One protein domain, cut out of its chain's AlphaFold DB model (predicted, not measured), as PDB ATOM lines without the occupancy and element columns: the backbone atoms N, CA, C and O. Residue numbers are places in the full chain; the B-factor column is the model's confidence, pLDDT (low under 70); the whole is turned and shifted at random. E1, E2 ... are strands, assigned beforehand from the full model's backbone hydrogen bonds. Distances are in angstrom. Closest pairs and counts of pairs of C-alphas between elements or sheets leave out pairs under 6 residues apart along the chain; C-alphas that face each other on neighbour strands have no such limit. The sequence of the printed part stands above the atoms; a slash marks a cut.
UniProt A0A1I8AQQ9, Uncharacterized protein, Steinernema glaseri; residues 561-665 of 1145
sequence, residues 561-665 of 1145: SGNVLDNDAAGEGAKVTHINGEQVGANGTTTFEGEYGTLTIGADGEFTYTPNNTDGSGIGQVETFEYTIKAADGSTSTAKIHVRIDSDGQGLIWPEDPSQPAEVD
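This is residues 561 to 665 of the 1145 residues of an uncharacterized protein of Steinernema glaseri (UniProt A0A1I8AQQ9). The domain is a small, elongated sandwich: a sheet of four strands, E1, E5, E4 and E3, face to face with a strongly twisted sheet of three, E2, E6 and E7, the strands of the two sheets nearly in line. The long hairpin of E6 and E7 runs along the length of the body, and a looped tail without a named strand, residues 645 to 665, lies at one end. The printed part has 105 residues with seven named strands, E1 to E7 in order along the chain, and no named helix; the class is all strand, though under half of the residues, 43, are in named strands. Both sheets, of order E1 - E5 - E4 - E3 and E2 - E6 - E7, are antiparallel. The whole is only just compact, close to loose, with a radius of gyration of the C-alphas of 15.0 A and spans of 50 by 27 by 20 A.

E1, residues 561 to 563, is an edge strand and the antiparallel neighbour of E5, residues 606 to 611, with N 607 and O 562 2.8 A apart. E2, residues 575 to 579, is an edge strand of the other sheet and antiparallel to E6, residues 622 to 630; N 577 and O 628 are 2.8 A apart. Residues 578 to 579 of E2 also pair, antiparallel, with residues 582 to 583. E3, residues 589 to 593, and E4, residues 597 to 602, form a hairpin, with N 592 and O 599 2.8 A apart. E4 and E5 form the next hairpin, with N 600 and O 608 2.8 A apart. E3, E4 and E5 are a meander, each strand the antiparallel neighbour of the one before. E6 and E7, residues 636 to 644, form a hairpin at 159 degrees between directions, with N 627 and O 639 2.8 A apart. Across the sandwich, two sheets face to face with best planes 18 degrees apart, the closest C-alphas of E2 and E4, those of Val 576 and Gly 602, are 7.2 A apart. E1 and E7 are apart.

E1 begins with C-alpha 561 at (-23.782, -38.047, 45.711). From first to last C-alpha, E4 measures 16.9 A, E5 17.2 A, E6 25.7 A and E7 26.5 A. E7 ends with C-alpha 644 at (-22.889, -47.755, 38.198).

The C-alphas farthest apart, those of Asp 633 and Asp 665, are 49.6 A apart. The printed part has no cut. The link from E1 to E2 is long, with 11 residues. After E7, residues 652 to 653 pair, antiparallel, with residues 663 to 664. The mean pLDDT of the printed part is 90.6, and one residue, Gly 649, is under 70.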
ATOM      1  N   SER A 561     -23.415 -38.303  44.309       94.31
ATOM      2  CA  SER A 561     -23.782 -38.047  45.711       94.31
ATOM      3  C   SER A 561     -25.273 -38.280  45.963       94.31
ATOM      4  O   SER A 561     -26.080 -38.158  45.044       94.31
ATOM      5  N   GLY A 562     -25.638 -38.597  47.205       94.31
ATOM      6  CA  GLY A 562     -27.022 -38.825  47.635       94.31
ATOM      7  C   GLY A 562     -27.096 -39.194  49.118       94.31
ATOM      8  O   GLY A 562     -26.125 -39.000  49.846       94.31
ATOM      9  N   ASN A 563     -28.217 -39.757  49.576       94.19
ATOM     10  CA  ASN A 563     -28.326 -40.329  50.919       94.19
ATOM     11  C   ASN A 563     -28.902 -41.754  50.862       94.19
ATOM     12  O   ASN A 563     -29.928 -41.992  50.229       94.19
ATOM     13  N   VAL A 564     -28.249 -42.715  51.526       94.00
ATOM     14  CA  VAL A 564     -28.710 -44.118  51.556       94.00
ATOM     15  C   VAL A 564     -29.990 -44.328  52.374       94.00
ATOM     16  O   VAL A 564     -30.591 -45.390  52.281       94.00
ATOM     17  N   LEU A 565     -30.409 -43.342  53.175       92.06
ATOM     18  CA  LEU A 565     -31.610 -43.401  54.012       92.06
ATOM     19  C   LEU A 565     -32.872 -42.851  53.320       92.06
ATOM     20  O   LEU A 565     -33.967 -43.038  53.849       92.06
ATOM     21  N   ASP A 566     -32.758 -42.189  52.161       90.19
ATOM     22  CA  ASP A 566     -33.883 -41.483  51.512       90.19
ATOM     23  C   ASP A 566     -35.027 -42.416  51.070       90.19
ATOM     24  O   ASP A 566     -36.182 -41.996  50.977       90.19
ATOM     25  N   ASN A 567     -34.721 -43.687  50.804       87.69
ATOM     26  CA  ASN A 567     -35.684 -44.729  50.440       87.69
ATOM     27  C   ASN A 567     -35.932 -45.756  51.563       87.69
ATOM     28  O   ASN A 567     -36.651 -46.734  51.345       87.69
ATOM     29  N   ASP A 568     -35.358 -45.544  52.750       87.56
ATOM     30  CA  ASP A 568     -35.241 -46.557  53.796       87.56
ATOM     31  C   ASP A 568     -36.234 -46.304  54.946       87.56
ATOM     32  O   ASP A 568     -36.369 -45.196  55.473       87.56
ATOM     33  N   ALA A 569     -36.945 -47.343  55.397       84.81
ATOM     34  CA  ALA A 569     -37.968 -47.232  56.450       84.81
ATOM     35  C   ALA A 569     -37.361 -47.187  57.874       84.81
ATOM     36  O   ALA A 569     -37.858 -47.828  58.802       84.81
ATOM     37  N   ALA A 570     -36.262 -46.448  58.042       77.69
ATOM     38  CA  ALA A 570     -35.346 -46.543  59.180       77.69
ATOM     39  C   ALA A 570     -35.872 -45.921  60.495       77.69
ATOM     40  O   ALA A 570     -35.446 -46.316  61.583       77.69
ATOM     41  N   GLY A 571     -36.809 -44.970  60.408       78.12
ATOM     42  CA  GLY A 571     -37.370 -44.234  61.550       78.12
ATOM     43  C   GLY A 571     -36.545 -43.011  61.986       78.12
ATOM     44  O   GLY A 571     -35.382 -42.850  61.614       78.12
ATOM     45  N   GLU A 572     -37.152 -42.115  62.774       81.00
ATOM     46  CA  GLU A 572     -36.486 -40.876  63.212       81.00
ATOM     47  C   GLU A 572     -35.200 -41.151  64.009       81.00
ATOM     48  O   GLU A 572     -35.172 -41.950  64.948       81.00
ATOM     49  N   GLY A 573     -34.131 -40.433  63.657       84.38
ATOM     50  CA  GLY A 573     -32.840 -40.525  64.342       84.38
ATOM     51  C   GLY A 573     -32.054 -41.808  64.061       84.38
ATOM     52  O   GLY A 573     -31.065 -42.056  64.755       84.38
ATOM     53  N   ALA A 574     -32.465 -42.609  63.073       90.38
ATOM     54  CA  ALA A 574     -31.650 -43.705  62.568       90.38
ATOM     55  C   ALA A 574     -30.327 -43.205  61.964       90.38
ATOM     56  O   ALA A 574     -30.215 -42.058  61.529       90.38
ATOM     57  N   LYS A 575     -29.311 -44.071  61.979       94.12
ATOM     58  CA  LYS A 575     -27.955 -43.759  61.519       94.12
ATOM     59  C   LYS A 575     -27.310 -44.915  60.778       94.12
ATOM     60  O   LYS A 575     -27.473 -46.064  61.187       94.12
ATOM     61  N   VAL A 576     -26.494 -44.615  59.770       95.94
ATOM     62  CA  VAL A 576     -25.544 -45.590  59.217       95.94
ATOM     63  C   VAL A 576     -24.446 -45.836  60.254       95.94
ATOM     64  O   VAL A 576     -23.959 -44.910  60.904       95.94
ATOM     65  N   THR A 577     -24.087 -47.103  60.457       95.75
ATOM     66  CA  THR A 577     -23.116 -47.526  61.481       95.75
ATOM     67  C   THR A 577     -21.959 -48.345  60.937       95.75
ATOM     68  O   THR A 577     -20.891 -48.318  61.544       95.75
ATOM     69  N   HIS A 578     -22.148 -49.057  59.822       96.12
ATOM     70  CA  HIS A 578     -21.101 -49.853  59.182       96.12
ATOM     71  C   HIS A 578     -21.263 -49.867  57.657       96.12
ATOM     72  O   HIS A 578     -22.397 -49.815  57.177       96.12
ATOM     73  N   ILE A 579     -20.147 -50.013  56.939       97.12
ATOM     74  CA  ILE A 579     -20.052 -50.344  55.508       97.12
ATOM     75  C   ILE A 579     -19.195 -51.604  55.376       97.12
ATOM     76  O   ILE A 579     -18.113 -51.668  55.950       97.12
ATOM     77  N   ASN A 580     -19.682 -52.630  54.674       94.81
ATOM     78  CA  ASN A 580     -19.020 -53.932  54.492       94.81
ATOM     79  C   ASN A 580     -18.523 -54.581  55.812       94.81
ATOM     80  O   ASN A 580     -17.601 -55.394  55.823       94.81
ATOM     81  N   GLY A 581     -19.151 -54.230  56.943       91.31
ATOM     82  CA  GLY A 581     -18.780 -54.661  58.297       91.31
ATOM     83  C   GLY A 581     -17.756 -53.775  59.028       91.31
ATOM     84  O   GLY A 581     -17.581 -53.947  60.234       91.31
ATOM     85  N   GLU A 582     -17.124 -52.808  58.360       95.12
ATOM     86  CA  GLU A 582     -16.251 -51.803  58.983       95.12
ATOM     87  C   GLU A 582     -17.060 -50.601  59.503       95.12
ATOM     88  O   GLU A 582     -18.102 -50.255  58.953       95.12
ATOM     89  N   GLN A 583     -16.625 -49.986  60.606       94.50
ATOM     90  CA  GLN A 583     -17.425 -49.015  61.359       94.50
ATOM     91  C   GLN A 583     -17.391 -47.593  60.760       94.50
ATOM     92  O   GLN A 583     -16.330 -46.990  60.629       94.50
ATOM     93  N   VAL A 584     -18.570 -47.000  60.544       94.56
ATOM     94  CA  VAL A 584     -18.736 -45.573  60.211       94.56
ATOM     95  C   VAL A 584     -18.559 -44.705  61.465       94.56
ATOM     96  O   VAL A 584     -19.097 -44.986  62.543       94.56
ATOM     97  N   GLY A 585     -17.799 -43.619  61.329       89.31
ATOM     98  CA  GLY A 585     -17.544 -42.637  62.376       89.31
ATOM     99  C   GLY A 585     -18.814 -41.913  62.831       89.31
ATOM    100  O   GLY A 585     -19.589 -41.404  62.032       89.31
ATOM    101  N   ALA A 586     -19.020 -41.810  64.147       82.56
ATOM    102  CA  ALA A 586     -20.260 -41.269  64.719       82.56
ATOM    103  C   ALA A 586     -20.494 -39.752  64.494       82.56
ATOM    104  O   ALA A 586     -21.573 -39.257  64.827       82.56
ATOM    105  N   ASN A 587     -19.496 -39.025  63.975       84.19
ATOM    106  CA  ASN A 587     -19.565 -37.610  63.597       84.19
ATOM    107  C   ASN A 587     -18.709 -37.383  62.341       84.19
ATOM    108  O   ASN A 587     -17.560 -37.824  62.323       84.19
ATOM    109  N   GLY A 588     -19.223 -36.635  61.362       85.75
ATOM    110  CA  GLY A 588     -18.559 -36.443  60.068       85.75
ATOM    111  C   GLY A 588     -18.684 -37.664  59.151       85.75
ATOM    112  O   GLY A 588     -19.441 -38.591  59.442       85.75
ATOM    113  N   THR A 589     -17.941 -37.649  58.045       92.69
ATOM    114  CA  THR A 589     -17.897 -38.739  57.064       92.69
ATOM    115  C   THR A 589     -16.762 -39.728  57.341       92.69
ATOM    116  O   THR A 589     -15.807 -39.435  58.061       92.69
ATOM    117  N   THR A 590     -16.883 -40.935  56.793       95.69
ATOM    118  CA  THR A 590     -15.872 -42.003  56.803       95.69
ATOM    119  C   THR A 590     -15.693 -42.521  55.382       95.69
ATOM    120  O   THR A 590     -16.672 -42.610  54.643       95.69
ATOM    121  N   THR A 591     -14.456 -42.832  55.004       96.19
ATOM    122  CA  THR A 591     -14.083 -43.201  53.635       96.19
ATOM    123  C   THR A 591     -13.718 -44.681  53.551       96.19
ATOM    124  O   THR A 591     -13.004 -45.185  54.416       96.19
ATOM    125  N   PHE A 592     -14.208 -45.346  52.508       95.06
ATOM    126  CA  PHE A 592     -14.031 -46.761  52.205       95.06
ATOM    127  C   PHE A 592     -13.604 -46.898  50.739       95.06
ATOM    128  O   PHE A 592     -14.262 -46.354  49.848       95.06
ATOM    129  N   GLU A 593     -12.517 -47.620  50.488       93.44
ATOM    130  CA  GLU A 593     -12.050 -47.903  49.128       93.44
ATOM    131  C   GLU A 593     -12.801 -49.115  48.553       93.44
ATOM    132  O   GLU A 593     -12.952 -50.136  49.233       93.44
ATOM    133  N   GLY A 594     -13.280 -48.991  47.317       91.38
ATOM    134  CA  GLY A 594     -13.778 -50.080  46.477       91.38
ATOM    135  C   GLY A 594     -12.737 -50.518  45.441       91.38
ATOM    136  O   GLY A 594     -11.559 -50.169  45.549       91.38
ATOM    137  N   GLU A 595     -13.158 -51.290  44.440       91.56
ATOM    138  CA  GLU A 595     -12.273 -51.746  43.355       91.56
ATOM    139  C   GLU A 595     -12.071 -50.669  42.276       91.56
ATOM    140  O   GLU A 595     -10.994 -50.574  41.688       91.56
ATOM    141  N   TYR A 596     -13.081 -49.820  42.062       91.19
ATOM    142  CA  TYR A 596     -13.149 -48.846  40.964       91.19
ATOM    143  C   TYR A 596     -13.393 -47.404  41.451       91.19
ATOM    144  O   TYR A 596     -13.537 -46.460  40.670       91.19
ATOM    145  N   GLY A 597     -13.452 -47.191  42.765       92.62
ATOM    146  CA  GLY A 597     -13.688 -45.871  43.331       92.62
ATOM    147  C   GLY A 597     -13.749 -45.856  44.846       92.62
ATOM    148  O   GLY A 597     -13.558 -46.861  45.523       92.62
ATOM    149  N   THR A 598     -14.022 -44.676  45.382       94.69
ATOM    150  CA  THR A 598     -13.906 -44.379  46.808       94.69
ATOM    151  C   THR A 598     -15.242 -43.850  47.332       94.69
ATOM    152  O   THR A 598     -15.695 -42.779  46.918       94.69
ATOM    153  N   LEU A 599     -15.877 -44.584  48.252       96.94
ATOM    154  CA  LEU A 599     -17.119 -44.190  48.927       96.94
ATOM    155  C   LEU A 599     -16.796 -43.396  50.195       96.94
ATOM    156  O   LEU A 599     -16.124 -43.896  51.091       96.94
ATOM    157  N   THR A 600     -17.328 -42.186  50.327       96.69
ATOM    158  CA  THR A 600     -17.256 -41.382  51.553       96.69
ATOM    159  C   THR A 600     -18.666 -41.132  52.076       96.69
ATOM    160  O   THR A 600     -19.454 -40.486  51.398       96.69
ATOM    161  N   ILE A 601     -19.000 -41.634  53.269       96.81
ATOM    162  CA  ILE A 601     -20.369 -41.620  53.819       96.81
ATOM    163  C   ILE A 601     -20.416 -41.182  55.288       96.81
ATOM    164  O   ILE A 601     -19.543 -41.531  56.088       96.81
ATOM    165  N   GLY A 602     -21.426 -40.389  55.646       96.25
ATOM    166  CA  GLY A 602     -21.711 -39.941  57.008       96.25
ATOM    167  C   GLY A 602     -22.619 -40.887  57.795       96.25
ATOM    168  O   GLY A 602     -23.333 -41.727  57.247       96.25
ATOM    169  N   ALA A 603     -22.636 -40.741  59.123       95.12
ATOM    170  CA  ALA A 603     -23.561 -41.490  59.984       95.12
ATOM    171  C   ALA A 603     -25.039 -41.070  59.810       95.12
ATOM    172  O   ALA A 603     -25.935 -41.739  60.311       95.12
ATOM    173  N   ASP A 604     -25.289 -39.958  59.130       92.38
ATOM    174  CA  ASP A 604     -26.571 -39.448  58.625       92.38
ATOM    175  C   ASP A 604     -26.938 -40.000  57.232       92.38
ATOM    176  O   ASP A 604     -28.008 -39.683  56.716       92.38
ATOM    177  N   GLY A 605     -26.085 -40.846  56.646       92.88
ATOM    178  CA  GLY A 605     -26.320 -41.544  55.381       92.88
ATOM    179  C   GLY A 605     -26.000 -40.747  54.119       92.88
ATOM    180  O   GLY A 605     -25.967 -41.344  53.043       92.88
ATOM    181  N   GLU A 606     -25.712 -39.446  54.239       95.56
ATOM    182  CA  GLU A 606     -25.217 -38.627  53.129       95.56
ATOM    183  C   GLU A 606     -23.869 -39.184  52.654       95.56
ATOM    184  O   GLU A 606     -22.949 -39.388  53.454       95.56
ATOM    185  N   PHE A 607     -23.765 -39.470  51.358       95.81
ATOM    186  CA  PHE A 607     -22.596 -40.088  50.753       95.81
ATOM    187  C   PHE A 607     -22.172 -39.387  49.466       95.81
ATOM    188  O   PHE A 607     -22.985 -38.828  48.730       95.81
ATOM    189  N   THR A 608     -20.884 -39.511  49.164       96.81
ATOM    190  CA  THR A 608     -20.308 -39.264  47.846       96.81
ATOM    191  C   THR A 608     -19.529 -40.503  47.404       96.81
ATOM    192  O   THR A 608     -18.889 -41.161  48.224       96.81
ATOM    193  N   TYR A 609     -19.581 -40.852  46.120       96.38
ATOM    194  CA  TYR A 609     -18.705 -41.871  45.532       96.38
ATOM    195  C   TYR A 609     -17.942 -41.255  44.367       96.38
ATOM    196  O   TYR A 609     -18.540 -40.611  43.506       96.38
ATOM    197  N   THR A 610     -16.623 -41.440  44.355       93.88
ATOM    198  CA  THR A 610     -15.733 -40.903  43.318       93.88
ATOM    199  C   THR A 610     -15.029 -42.061  42.615       93.88
ATOM    200  O   THR A 610     -14.240 -42.736  43.277       93.88
ATOM    201  N   PRO A 611     -15.273 -42.307  41.313       92.62
ATOM    202  CA  PRO A 611     -14.503 -43.287  40.549       92.62
ATOM    203  C   PRO A 611     -13.008 -42.938  40.543       92.62
ATOM    204  O   PRO A 611     -12.647 -41.756  40.480       92.62
ATOM    205  N   ASN A 612     -12.140 -43.947  40.619       85.69
ATOM    206  CA  ASN A 612     -10.688 -43.773  40.746       85.69
ATOM    207  C   ASN A 612      -9.866 -44.397  39.598       85.69
ATOM    208  O   ASN A 612      -8.656 -44.173  39.546       85.69
ATOM    209  N   ASN A 613     -10.501 -45.108  38.655       74.69
ATOM    210  CA  ASN A 613      -9.829 -45.686  37.487       74.69
ATOM    211  C   ASN A 613      -9.214 -44.586  36.606       74.69
ATOM    212  O   ASN A 613      -9.915 -43.702  36.112       74.69
ATOM    213  N   THR A 614      -7.910 -44.676  36.351       71.75
ATOM    214  CA  THR A 614      -7.183 -43.767  35.444       71.75
ATOM    215  C   THR A 614      -6.944 -44.363  34.054       71.75
ATOM    216  O   THR A 614      -6.207 -43.782  33.264       71.75
ATOM    217  N   ASP A 615      -7.508 -45.539  33.778       74.81
ATOM    218  CA  ASP A 615      -7.261 -46.371  32.593       74.81
ATOM    219  C   ASP A 615      -8.540 -46.775  31.832       74.81
ATOM    220  O   ASP A 615      -8.438 -47.361  30.759       74.81
ATOM    221  N   GLY A 616      -9.724 -46.431  32.356       80.12
ATOM    222  CA  GLY A 616     -11.031 -46.755  31.772       80.12
ATOM    223  C   GLY A 616     -11.645 -48.076  32.248       80.12
ATOM    224  O   GLY A 616     -12.832 -48.298  32.023       80.12
ATOM    225  N   SER A 617     -10.903 -48.910  32.986       84.19
ATOM    226  CA  SER A 617     -11.316 -50.267  33.408       84.19
ATOM    227  C   SER A 617     -12.655 -50.345  34.162       84.19
ATOM    228  O   SER A 617     -13.368 -51.343  34.064       84.19
ATOM    229  N   GLY A 618     -13.022 -49.290  34.892       87.81
ATOM    230  CA  GLY A 618     -14.284 -49.203  35.633       87.81
ATOM    231  C   GLY A 618     -15.504 -48.851  34.777       87.81
ATOM    232  O   GLY A 618     -16.624 -48.989  35.256       87.81
ATOM    233  N   ILE A 619     -15.336 -48.401  33.529       89.12
ATOM    234  CA  ILE A 619     -16.450 -47.954  32.679       89.12
ATOM    235  C   ILE A 619     -17.363 -49.147  32.343       89.12
ATOM    236  O   ILE A 619     -16.927 -50.155  31.785       89.12
ATOM    237  N   GLY A 620     -18.644 -49.032  32.699       90.12
ATOM    238  CA  GLY A 620     -19.625 -50.116  32.606       90.12
ATOM    239  C   GLY A 620     -19.656 -51.061  33.816       90.12
ATOM    240  O   GLY A 620     -20.468 -51.983  33.834       90.12
ATOM    241  N   GLN A 621     -18.834 -50.854  34.849       93.19
ATOM    242  CA  GLN A 621     -18.816 -51.709  36.044       93.19
ATOM    243  C   GLN A 621     -19.776 -51.232  37.147       93.19
ATOM    244  O   GLN A 621     -20.185 -50.068  37.199       93.19
ATOM    245  N   VAL A 622     -20.118 -52.148  38.065       94.38
ATOM    246  CA  VAL A 622     -20.912 -51.855  39.271       94.38
ATOM    247  C   VAL A 622     -20.106 -52.110  40.536       94.38
ATOM    248  O   VAL A 622     -19.822 -53.251  40.895       94.38
ATOM    249  N   GLU A 623     -19.836 -51.043  41.278       94.69
ATOM    250  CA  GLU A 623     -19.338 -51.129  42.648       94.69
ATOM    251  C   GLU A 623     -20.506 -51.418  43.610       94.69
ATOM    252  O   GLU A 623     -21.604 -50.880  43.447       94.69
ATOM    253  N   THR A 624     -20.309 -52.261  44.631       95.75
ATOM    254  CA  THR A 624     -21.377 -52.629  45.582       95.75
ATOM    255  C   THR A 624     -20.914 -52.553  47.035       95.75
ATOM    256  O   THR A 624     -19.986 -53.252  47.436       95.75
ATOM    257  N   PHE A 625     -21.642 -51.793  47.859       96.19
ATOM    258  CA  PHE A 625     -21.395 -51.685  49.301       96.19
ATOM    259  C   PHE A 625     -22.628 -52.109  50.109       96.19
ATOM    260  O   PHE A 625     -23.746 -51.663  49.845       96.19
ATOM    261  N   GLU A 626     -22.433 -52.951  51.125       96.75
ATOM    262  CA  GLU A 626     -23.467 -53.330  52.092       96.75
ATOM    263  C   GLU A 626     -23.397 -52.413  53.320       96.75
ATOM    264  O   GLU A 626     -22.389 -52.387  54.027       96.75
ATOM    265  N   TYR A 627     -24.462 -51.656  53.585       96.19
ATOM    266  CA  TYR A 627     -24.532 -50.712  54.699       96.19
ATOM    267  C   TYR A 627     -25.424 -51.233  55.831       96.19
ATOM    268  O   TYR A 627     -26.418 -51.921  55.606       96.19
ATOM    269  N   THR A 628     -25.056 -50.911  57.075       96.06
ATOM    270  CA  THR A 628     -25.815 -51.282  58.283       96.06
ATOM    271  C   THR A 628     -26.404 -50.047  58.951       96.06
ATOM    272  O   THR A 628     -25.667 -49.255  59.554       96.06
ATOM    273  N   ILE A 629     -27.728 -49.913  58.914       94.94
ATOM    274  CA  ILE A 629     -28.456 -48.874  59.648       94.94
ATOM    275  C   ILE A 629     -28.761 -49.311  61.083       94.94
ATOM    276  O   ILE A 629     -28.896 -50.501  61.381       94.94
ATOM    277  N   LYS A 630     -28.900 -48.335  61.981       93.81
ATOM    278  CA  LYS A 630     -29.318 -48.528  63.368       93.81
ATOM    279  C   LYS A 630     -30.319 -47.459  63.793       93.81
ATOM    280  O   LYS A 630     -29.999 -46.273  63.736       93.81
ATOM    281  N   ALA A 631     -31.492 -47.877  64.256       91.44
ATOM    282  CA  ALA A 631     -32.542 -46.985  64.742       91.44
ATOM    283  C   ALA A 631     -32.312 -46.552  66.204       91.44
ATOM    284  O   ALA A 631     -31.497 -47.128  66.935       91.44
ATOM    285  N   ALA A 632     -33.057 -45.536  66.650       88.56
ATOM    286  CA  ALA A 632     -32.934 -44.956  67.990       88.56
ATOM    287  C   ALA A 632     -33.284 -45.925  69.144       88.56
ATOM    288  O   ALA A 632     -32.810 -45.737  70.264       88.56
ATOM    289  N   ASP A 633     -34.071 -46.976  68.883       88.19
ATOM    290  CA  ASP A 633     -34.370 -48.049  69.848       88.19
ATOM    291  C   ASP A 633     -33.232 -49.083  69.985       88.19
ATOM    292  O   ASP A 633     -33.228 -49.902  70.906       88.19
ATOM    293  N   GLY A 634     -32.237 -49.019  69.096       88.69
ATOM    294  CA  GLY A 634     -31.089 -49.911  69.044       88.69
ATOM    295  C   GLY A 634     -31.215 -51.082  68.066       88.69
ATOM    296  O   GLY A 634     -30.239 -51.826  67.944       88.69
ATOM    297  N   SER A 635     -32.349 -51.236  67.374       89.94
ATOM    298  CA  SER A 635     -32.526 -52.209  66.287       89.94
ATOM    299  C   SER A 635     -31.658 -51.869  65.067       89.94
ATOM    300  O   SER A 635     -31.239 -50.725  64.887       89.94
ATOM    301  N   THR A 636     -31.340 -52.873  64.246       93.88
ATOM    302  CA  THR A 636     -30.421 -52.754  63.101       93.88
ATOM    303  C   THR A 636     -30.943 -53.497  61.878       93.88
ATOM    304  O   THR A 636     -31.469 -54.601  62.026       93.88
ATOM    305  N   SER A 637     -30.710 -52.943  60.690       94.62
ATOM    306  CA  SER A 637     -30.989 -53.580  59.394       94.62
ATOM    307  C   SER A 637     -29.786 -53.433  58.461       94.62
ATOM    308  O   SER A 637     -28.954 -52.546  58.670       94.62
ATOM    309  N   THR A 638     -29.691 -54.289  57.443       95.62
ATOM    310  CA  THR A 638     -28.692 -54.180  56.371       95.62
ATOM    311  C   THR A 638     -29.360 -54.055  55.009       95.62
ATOM    312  O   THR A 638     -30.412 -54.646  54.759       95.62
ATOM    313  N   ALA A 639     -28.735 -53.278  54.131       94.94
ATOM    314  CA  ALA A 639     -29.151 -53.051  52.752       94.94
ATOM    315  C   ALA A 639     -27.909 -52.783  51.882       94.94
ATOM    316  O   ALA A 639     -26.786 -52.759  52.388       94.94
ATOM    317  N   LYS A 640     -28.085 -52.630  50.565       95.00
ATOM    318  CA  LYS A 640     -26.978 -52.421  49.619       95.00
ATOM    319  C   LYS A 640     -27.181 -51.172  48.782       95.00
ATOM    320  O   LYS A 640     -28.299 -50.881  48.366       95.00
ATOM    321  N   ILE A 641     -26.081 -50.479  48.513       94.25
ATOM    322  CA  ILE A 641     -25.972 -49.506  47.430       94.25
ATOM    323  C   ILE A 641     -25.162 -50.135  46.295       94.25
ATOM    324  O   ILE A 641     -24.121 -50.754  46.531       94.25
ATOM    325  N   HIS A 642     -25.661 -49.968  45.074       94.69
ATOM    326  CA  HIS A 642     -24.977 -50.303  43.832       94.69
ATOM    327  C   HIS A 642     -24.651 -48.992  43.118       94.69
ATOM    328  O   HIS A 642     -25.543 -48.158  42.947       94.69
ATOM    329  N   VAL A 643     -23.393 -48.792  42.731       94.25
ATOM    330  CA  VAL A 643     -22.945 -47.594  42.015       94.25
ATOM    331  C   VAL A 643     -22.475 -48.008  40.628       94.25
ATOM    332  O   VAL A 643     -21.473 -48.705  40.487       94.25
ATOM    333  N   ARG A 644     -23.230 -47.586  39.612       93.19
ATOM    334  CA  ARG A 644     -22.889 -47.755  38.198       93.19
ATOM    335  C   ARG A 644     -21.859 -46.708  37.798       93.19
ATOM    336  O   ARG A 644     -22.066 -45.522  38.057       93.19
ATOM    337  N   ILE A 645     -20.768 -47.144  37.180       92.25
ATOM    338  CA  ILE A 645     -19.713 -46.265  36.672       92.25
ATOM    339  C   ILE A 645     -19.973 -46.065  35.182       92.25
ATOM    340  O   ILE A 645     -19.568 -46.862  34.336       92.25
ATOM    341  N   ASP A 646     -20.756 -45.031  34.897       88.50
ATOM    342  CA  ASP A 646     -21.292 -44.740  33.570       88.50
ATOM    343  C   ASP A 646     -20.369 -43.828  32.749       88.50
ATOM    344  O   ASP A 646     -19.493 -43.148  33.295       88.50
ATOM    345  N   SER A 647     -20.567 -43.795  31.432       84.25
ATOM    346  CA  SER A 647     -19.854 -42.878  30.541       84.25
ATOM    347  C   SER A 647     -20.670 -42.612  29.274       84.25
ATOM    348  O   SER A 647     -20.929 -43.521  28.482       84.25
ATOM    349  N   ASP A 648     -21.084 -41.355  29.092       75.38
ATOM    350  CA  ASP A 648     -21.916 -40.931  27.966       75.38
ATOM    351  C   ASP A 648     -21.249 -41.246  26.615       75.38
ATOM    352  O   ASP A 648     -20.072 -40.957  26.396       75.38
ATOM    353  N   GLY A 649     -22.020 -41.820  25.687       67.69
ATOM    354  CA  GLY A 649     -21.574 -42.116  24.320       67.69
ATOM    355  C   GLY A 649     -20.775 -43.414  24.133       67.69
ATOM    356  O   GLY A 649     -20.514 -43.772  22.989       67.69
ATOM    357  N   GLN A 650     -20.444 -44.150  25.200       76.75
ATOM    358  CA  GLN A 650     -19.590 -45.352  25.136       76.75
ATOM    359  C   GLN A 650     -20.358 -46.677  24.921       76.75
ATOM    360  O   GLN A 650     -19.975 -47.713  25.457       76.75
ATOM    361  N   GLY A 651     -21.497 -46.654  24.217       76.69
ATOM    362  CA  GLY A 651     -22.237 -47.873  23.841       76.69
ATOM    363  C   GLY A 651     -22.721 -48.776  24.991       76.69
ATOM    364  O   GLY A 651     -23.014 -49.947  24.756       76.69
ATOM    365  N   LEU A 652     -22.787 -48.264  26.227       88.31
ATOM    366  CA  LEU A 652     -23.096 -49.050  27.426       88.31
ATOM    367  C   LEU A 652     -24.589 -49.400  27.521       88.31
ATOM    368  O   LEU A 652     -25.448 -48.528  27.666       88.31
ATOM    369  N   ILE A 653     -24.896 -50.697  27.518       88.44
ATOM    370  CA  ILE A 653     -26.247 -51.234  27.686       88.44
ATOM    371  C   ILE A 653     -26.407 -51.720  29.127       88.44
ATOM    372  O   ILE A 653     -26.036 -52.836  29.492       88.44
ATOM    373  N   TRP A 654     -26.981 -50.868  29.976       90.75
ATOM    374  CA  TRP A 654     -27.249 -51.213  31.370       90.75
ATOM    375  C   TRP A 654     -28.493 -52.114  31.527       90.75
ATOM    376  O   TRP A 654     -29.585 -51.716  31.111       90.75
ATOM    377  N   PRO A 655     -28.389 -53.280  32.195       92.75
ATOM    378  CA  PRO A 655     -29.525 -54.176  32.428       92.75
ATOM    379  C   PRO A 655     -30.532 -53.631  33.461       92.75
ATOM    380  O   PRO A 655     -30.280 -52.651  34.166       92.75
ATOM    381  N   GLU A 656     -31.688 -54.293  33.594       92.88
ATOM    382  CA  GLU A 656     -32.731 -53.921  34.574       92.88
ATOM    383  C   GLU A 656     -32.334 -54.239  36.037       92.88
ATOM    384  O   GLU A 656     -32.867 -53.632  36.965       92.88
ATOM    385  N   ASP A 657     -31.377 -55.148  36.259       93.56
ATOM    386  CA  ASP A 657     -30.793 -55.433  37.579       93.56
ATOM    387  C   ASP A 657     -29.667 -54.418  37.895       93.56
ATOM    388  O   ASP A 657     -28.670 -54.366  37.167       93.56
ATOM    389  N   PRO A 658     -29.776 -53.607  38.969       89.56
ATOM    390  CA  PRO A 658     -28.763 -52.611  39.323       89.56
ATOM    391  C   PRO A 658     -27.426 -53.215  39.772       89.56
ATOM    392  O   PRO A 658     -26.449 -52.477  39.843       89.56
ATOM    393  N   SER A 659     -27.373 -54.517  40.080       92.94
ATOM    394  CA  SER A 659     -26.169 -55.210  40.557       92.94
ATOM    395  C   SER A 659     -25.285 -55.806  39.455       92.94
ATOM    396  O   SER A 659     -24.183 -56.259  39.757       92.94
ATOM    397  N   GLN A 660     -25.744 -55.807  38.198       94.62
ATOM    398  CA  GLN A 660     -24.998 -56.339  37.050       94.62
ATOM    399  C   GLN A 660     -24.270 -55.214  36.285       94.62
ATOM    400  O   GLN A 660     -24.826 -54.112  36.181       94.62
ATOM    401  N   PRO A 661     -23.075 -55.481  35.719       92.94
ATOM    402  CA  PRO A 661     -22.379 -54.552  34.827       92.94
ATOM    403  C   PRO A 661     -23.174 -54.280  33.541       92.94
ATOM    404  O   PRO A 661     -24.125 -54.994  33.213       92.94
ATOM    405  N   ALA A 662     -22.778 -53.238  32.815       91.69
ATOM    406  CA  ALA A 662     -23.250 -52.971  31.466       91.69
ATOM    407  C   ALA A 662     -22.710 -54.014  30.480       91.69
ATOM    408  O   ALA A 662     -21.553 -54.432  30.565       91.69
ATOM    409  N   GLU A 663     -23.531 -54.372  29.500       90.81
ATOM    410  CA  GLU A 663     -23.061 -55.017  28.277       90.81
ATOM    411  C   GLU A 663     -22.512 -53.928  27.336       90.81
ATOM    412  O   GLU A 663     -23.056 -52.823  27.275       90.81
ATOM    413  N   VAL A 664     -21.417 -54.213  26.627       89.62
ATOM    414  CA  VAL A 664     -20.871 -53.327  25.587       89.62
ATOM    415  C   VAL A 664     -21.270 -53.906  24.237       89.62
ATOM    416  O   VAL A 664     -20.967 -55.066  23.960       89.62
ATOM    417  N   ASP A 665     -21.923 -53.108  23.395       84.25
ATOM    418  CA  ASP A 665     -22.321 -53.501  22.038       84.25
ATOM    419  C   ASP A 665     -21.119 -53.439  21.071       84.25
ATOM    420  O   ASP A 665     -21.078 -52.615  20.160       84.25
TER     421      ASP A 665